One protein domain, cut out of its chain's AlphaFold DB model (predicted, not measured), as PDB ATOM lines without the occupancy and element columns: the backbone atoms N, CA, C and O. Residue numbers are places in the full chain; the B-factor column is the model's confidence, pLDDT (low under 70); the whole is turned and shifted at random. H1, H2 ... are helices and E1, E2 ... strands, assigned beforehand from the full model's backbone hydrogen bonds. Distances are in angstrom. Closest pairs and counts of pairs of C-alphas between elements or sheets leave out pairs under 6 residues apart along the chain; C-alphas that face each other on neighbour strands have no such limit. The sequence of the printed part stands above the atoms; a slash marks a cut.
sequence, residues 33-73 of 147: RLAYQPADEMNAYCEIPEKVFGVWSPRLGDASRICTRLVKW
ATOM      1  N   ARG A  33     132.852 167.757 255.610       92.94
ATOM      2  CA  ARG A  33     131.713 168.390 254.943       92.94
ATOM      3  C   ARG A  33     131.399 169.753 255.537       92.94
ATOM      4  O   ARG A  33     131.855 170.087 256.629       92.94
ATOM      5  N   LEU A  34     130.579 170.516 254.820       93.50
ATOM      6  CA  LEU A  34     129.988 171.741 255.344       93.50
ATOM      7  C   LEU A  34     128.983 171.405 256.446       93.50
ATOM      8  O   LEU A  34     128.151 170.506 256.301       93.50
ATOM      9  N   ALA A  35     129.100 172.121 257.557       93.94
ATOM     10  CA  ALA A  35     128.145 172.107 258.648       93.94
ATOM     11  C   ALA A  35     127.154 173.247 258.415       93.94
ATOM     12  O   ALA A  35     127.556 174.415 258.352       93.94
ATOM     13  N   TYR A  36     125.879 172.896 258.299       93.12
ATOM     14  CA  TYR A  36     124.778 173.844 258.223       93.12
ATOM     15  C   TYR A  36     124.103 173.962 259.586       93.12
ATOM     16  O   TYR A  36     124.068 173.007 260.367       93.12
ATOM     17  N   GLN A  37     123.591 175.150 259.867       91.12
ATOM     18  CA  GLN A  37     122.760 175.434 261.024       91.12
ATOM     19  C   GLN A  37     121.603 176.329 260.562       91.12
ATOM     20  O   GLN A  37     121.839 177.217 259.733       91.12
ATOM     21  N   PRO A  38     120.371 176.124 261.059       90.62
ATOM     22  CA  PRO A  38     119.291 177.074 260.823       90.62
ATOM     23  C   PRO A  38     119.715 178.469 261.289       90.62
ATOM     24  O   PRO A  38     120.368 178.617 262.324       90.62
ATOM     25  N   ALA A  39     119.396 179.487 260.497       87.00
ATOM     26  CA  ALA A  39     119.627 180.863 260.899       87.00
ATOM     27  C   ALA A  39     118.717 181.242 262.077       87.00
ATOM     28  O   ALA A  39     117.555 180.853 262.122       87.00
ATOM     29  N   ASP A  40     119.239 182.051 262.999       85.56
ATOM     30  CA  ASP A  40     118.446 182.580 264.118       85.56
ATOM     31  C   ASP A  40     117.423 183.637 263.655       85.56
ATOM     32  O   ASP A  40     116.434 183.903 264.331       85.56
ATOM     33  N   GLU A  41     117.678 184.262 262.501       85.88
ATOM     34  CA  GLU A  41     116.867 185.326 261.908       85.88
ATOM     35  C   GLU A  41     116.125 184.794 260.676       85.88
ATOM     36  O   GLU A  41     116.716 184.132 259.816       85.88
ATOM     37  N   MET A  42     114.838 185.125 260.577       88.25
ATOM     38  CA  MET A  42     114.002 184.793 259.426       88.25
ATOM     39  C   MET A  42     114.315 185.730 258.251       88.25
ATOM     40  O   MET A  42     114.625 186.909 258.454       88.25
ATOM     41  N   ASN A  43     114.278 185.218 257.019       86.06
ATOM     42  CA  ASN A  43     114.491 186.039 255.827       86.06
ATOM     43  C   ASN A  43     113.266 186.943 255.542       86.06
ATOM     44  O   ASN A  43     112.229 186.849 256.197       86.06
ATOM     45  N   ALA A  44     113.375 187.819 254.536       88.56
ATOM     46  CA  ALA A  44     112.291 188.720 254.122       88.56
ATOM     47  C   ALA A  44     111.029 187.996 253.608       88.56
ATOM     48  O   ALA A  44     109.981 188.618 253.466       88.56
ATOM     49  N   TYR A  45     111.132 186.694 253.344       91.94
ATOM     50  CA  TYR A  45     110.058 185.831 252.861       91.94
ATOM     51  C   TYR A  45     109.479 184.942 253.969       91.94
ATOM     52  O   TYR A  45     108.751 184.000 253.681       91.94
ATOM     53  N   CYS A  46     109.779 185.244 255.236       88.38
ATOM     54  CA  CYS A  46     109.312 184.481 256.391       88.38
ATOM     55  C   CYS A  46     109.788 183.013 256.426       88.38
ATOM     56  O   CYS A  46     109.114 182.155 256.991       88.38
ATOM     57  N   GLU A  47     110.968 182.720 255.878       91.12
ATOM     58  CA  GLU A  47     111.604 181.399 255.934       91.12
ATOM     59  C   GLU A  47     112.848 181.418 256.830       91.12
ATOM     60  O   GLU A  47     113.539 182.437 256.941       91.12
ATOM     61  N   ILE A  48     113.175 180.274 257.437       90.94
ATOM     62  CA  ILE A  48     114.402 180.080 258.219       90.94
ATOM     63  C   ILE A  48     115.466 179.465 257.297       90.94
ATOM     64  O   ILE A  48     115.428 178.257 257.053       90.94
ATOM     65  N   PRO A  49     116.415 180.251 256.751       88.06
ATOM     66  CA  PRO A  49     117.409 179.713 255.835       88.06
ATOM     67  C   PRO A  49     118.457 178.870 256.569       88.06
ATOM     68  O   PRO A  49     118.904 179.209 257.668       88.06
ATOM     69  N   GLU A  50     118.935 177.811 255.918       91.31
ATOM     70  CA  GLU A  50     120.112 177.079 256.380       91.31
ATOM     71  C   GLU A  50     121.384 177.872 256.071       91.31
ATOM     72  O   GLU A  50     121.739 178.130 254.917       91.31
ATOM     73  N   LYS A  51     122.110 178.255 257.120       90.75
ATOM     74  CA  LYS A  51     123.358 178.999 257.004       90.75
ATOM     75  C   LYS A  51     124.548 178.082 257.238       90.75
ATOM     76  O   LYS A  51     124.549 177.226 258.117       90.75
ATOM     77  N   VAL A  52     125.614 178.308 256.475       91.94
ATOM     78  CA  VAL A  52     126.897 177.640 256.717       91.94
ATOM     79  C   VAL A  52     127.462 178.114 258.059       91.94
ATOM     80  O   VAL A  52     127.819 179.285 258.205       91.94
ATOM     81  N   PHE A  53     127.571 177.192 259.011       90.56
ATOM     82  CA  PHE A  53     128.193 177.385 260.324       90.56
ATOM     83  C   PHE A  53     129.709 177.140 260.255       90.56
ATOM     84  O   PHE A  53     130.531 177.919 260.752       90.56
ATOM     85  N   GLY A  54     130.100 176.077 259.558       94.31
ATOM     86  CA  GLY A  54     131.502 175.750 259.354       94.31
ATOM     87  C   GLY A  54     131.703 174.386 258.738       94.31
ATOM     88  O   GLY A  54     131.094 174.087 257.712       94.31
ATOM     89  N   VAL A  55     132.572 173.578 259.334       94.25
ATOM     90  CA  VAL A  55     132.946 172.262 258.801       94.25
ATOM     91  C   VAL A  55     132.821 171.182 259.865       94.25
ATOM     92  O   VAL A  55     132.975 171.455 261.051       94.25
ATOM     93  N   TRP A  56     132.533 169.952 259.451       95.06
ATOM     94  CA  TRP A  56     132.421 168.798 260.345       95.06
ATOM     95  C   TRP A  56     132.756 167.499 259.614       95.06
ATOM     96  O   TRP A  56     132.824 167.472 258.384       95.06
ATOM     97  N   SER A  57     132.958 166.412 260.354       93.62
ATOM     98  CA  SER A  57     133.165 165.080 259.791       93.62
ATOM     99  C   SER A  57     131.925 164.203 259.986       93.62
ATOM    100  O   SER A  57     131.599 163.878 261.129       93.62
ATOM    101  N   PRO A  58     131.299 163.703 258.902       91.81
ATOM    102  CA  PRO A  58     130.166 162.776 258.991       91.81
ATOM    103  C   PRO A  58     130.446 161.534 259.834       91.81
ATOM    104  O   PRO A  58     129.561 161.005 260.492       91.81
ATOM    105  N   ARG A  59     131.704 161.081 259.830       89.94
ATOM    106  CA  ARG A  59     132.141 159.873 260.538       89.94
ATOM    107  C   ARG A  59     132.263 160.066 262.047       89.94
ATOM    108  O   ARG A  59     132.185 159.086 262.775       89.94
ATOM    109  N   LEU A  60     132.513 161.296 262.498       90.00
ATOM    110  CA  LEU A  60     132.698 161.632 263.913       90.00
ATOM    111  C   LEU A  60     131.443 162.289 264.514       90.00
ATOM    112  O   LEU A  60     131.361 162.471 265.726       90.00
ATOM    113  N   GLY A  61     130.453 162.617 263.681       90.38
ATOM    114  CA  GLY A  61     129.200 163.211 264.124       90.38
ATOM    115  C   GLY A  61     129.357 164.669 264.558       90.38
ATOM    116  O   GLY A  61     130.340 165.348 264.238       90.38
ATOM    117  N   ASP A  62     128.382 165.148 265.324       88.56
ATOM    118  CA  ASP A  62     128.263 166.560 265.700       88.56
ATOM    119  C   ASP A  62     129.365 167.062 266.635       88.56
ATOM    120  O   ASP A  62     129.671 168.252 266.633       88.56
ATOM    121  N   ALA A  63     130.032 166.159 267.360       89.69
ATOM    122  CA  ALA A  63     131.176 166.497 268.206       89.69
ATOM    123  C   ALA A  63     132.367 167.061 267.405       89.69
ATOM    124  O   ALA A  63     133.244 167.710 267.964       89.69
ATOM    125  N   SER A  64     132.396 166.823 266.090       91.19
ATOM    126  CA  SER A  64     133.457 167.281 265.186       91.19
ATOM    127  C   SER A  64     133.185 168.622 264.506       91.19
ATOM    128  O   SER A  64     133.945 169.022 263.622       91.19
ATOM    129  N   ARG A  65     132.084 169.299 264.856       93.19
ATOM    130  CA  ARG A  65     131.713 170.584 264.254       93.19
ATOM    131  C   ARG A  65     132.686 171.679 264.687       93.19
ATOM    132  O   ARG A  65     132.847 171.956 265.870       93.19
ATOM    133  N   ILE A  66     133.279 172.349 263.705       93.44
ATOM    134  CA  ILE A  66     134.170 173.496 263.888       93.44
ATOM    135  C   ILE A  66     133.475 174.733 263.320       93.44
ATOM    136  O   ILE A  66     133.136 174.773 262.133       93.44
ATOM    137  N   CYS A  67     133.272 175.753 264.159       92.81
ATOM    138  CA  CYS A  67     132.753 177.048 263.723       92.81
ATOM    139  C   CYS A  67     133.830 177.803 262.938       92.81
ATOM    140  O   CYS A  67     134.929 178.023 263.444       92.81
ATOM    141  N   THR A  68     133.513 178.224 261.712       91.88
ATOM    142  CA  THR A  68     134.449 179.003 260.870       91.88
ATOM    143  C   THR A  68     134.031 180.463 260.717       91.88
ATOM    144  O   THR A  68     134.843 181.311 260.355       91.88
ATOM    145  N   ARG A  69     132.767 180.786 261.013       86.69
ATOM    146  CA  ARG A  69     132.209 182.136 260.883       86.69
ATOM    147  C   ARG A  69     132.062 182.796 262.250       86.69
ATOM    148  O   ARG A  69     130.957 182.964 262.751       86.69
ATOM    149  N   LEU A  70     133.191 183.188 262.833       89.75
ATOM    150  CA  LEU A  70     133.234 183.810 264.164       89.75
ATOM    151  C   LEU A  70     132.742 185.267 264.174       89.75
ATOM    152  O   LEU A  70     132.320 185.770 265.208       89.75
ATOM    153  N   VAL A  71     132.797 185.952 263.027       89.69
ATOM    154  CA  VAL A  71     132.468 187.379 262.909       89.69
ATOM    155  C   VAL A  71     131.295 187.572 261.947       89.69
ATOM    156  O   VAL A  71     131.342 187.120 260.799       89.69
ATOM    157  N   LYS A  72     130.245 188.272 262.402       86.62
ATOM    158  CA  LYS A  72     129.122 188.717 261.558       86.62
ATOM    159  C   LYS A  72     129.486 190.067 260.937       86.62
ATOM    160  O   LYS A  72     129.592 191.068 261.637       86.62
ATOM    161  N   TRP A  73     129.659 190.091 259.619       85.44
ATOM    162  CA  TRP A  73     129.845 191.326 258.857       85.44
ATOM    163  C   TRP A  73     128.492 191.844 258.370       85.44
ATOM    164  O   TRP A  73     127.642 191.061 257.942       85.44
TER     165      TRP A  73
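This is residues 33 to 73 of the 147 residues of the protein "Phage replication protein" of Escherichia coli (UniProt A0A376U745). A twisted two-stranded hairpin, E1 and E2, makes the body, with a wide loop of residues 39 to 49 at one end and the short helix H1 near the other. After H1 the backbone folds back beside E2, where residues 66 to 67 pair briefly with residues 54 to 55 on the side away from E1, and a tail without a named element runs on to residue 73. The printed part has 41 residues, with two named strands and one named helix in the order E1, E2, H1; the sheet has the order E1 - E2 and is antiparallel. The class is mixed, helices and strands, though under half of the residues are in named elements. The whole is loose, with a radius of gyration of the C-alphas of 11.8 A, and elongated, with spans of 35 by 20 by 13 A.

E1, residues 33 to 38, and E2, residues 50 to 56, form a hairpin of antiparallel neighbours, with 143 degrees between their N-to-C directions. C-alphas 38 and 50 face each other at 4.5 A, and C-alphas 33 and 56 at 5.5 A. N 35 and O 54 are within hydrogen-bond range at 2.8 A, as are N 51 and O 37 at 2.8 A. Residues 54 to 55 of E2 also form a short antiparallel pairing with residues 66 to 67. H1, residues 61 to 64, comes closest to E2 at the C-alphas of Trp 56 and Ser 64, 5.2 A apart; 2 pairs of C-alphas of H1 and E2 are within 8 A. E1 and H1 are apart. H1 is too short for any O i to N i+4 pair inside it; its 1 O i to N i+3 pair is within range.

E2, Glu 50 to Trp 56, is the longest strand by residues and measures 15.4 A from first to last C-alpha. E1, Arg 33 to Pro 38, measures 16.3 A and begins at C-alpha 33, at (131.713, 168.390, 254.943). H1, Gly 61 to Ser 64, measures 6.0 A and ends at C-alpha 64, at (133.457, 167.281, 265.186). The last printed C-alpha, that of Trp 73, is at (129.845, 191.326, 258.857).

The two C-alphas farthest apart are those of Ala 44 and Arg 59, at 35.6 A. The first and last printed C-alphas, of Arg 33 and Trp 73, are 23.3 A apart. The link from E1 to E2, with 11 residues, is long; the link from E2 to H1, with 4, is tight. The printed part has no cut. The mean pLDDT of the printed part is 90.5, and no printed residue is under 70.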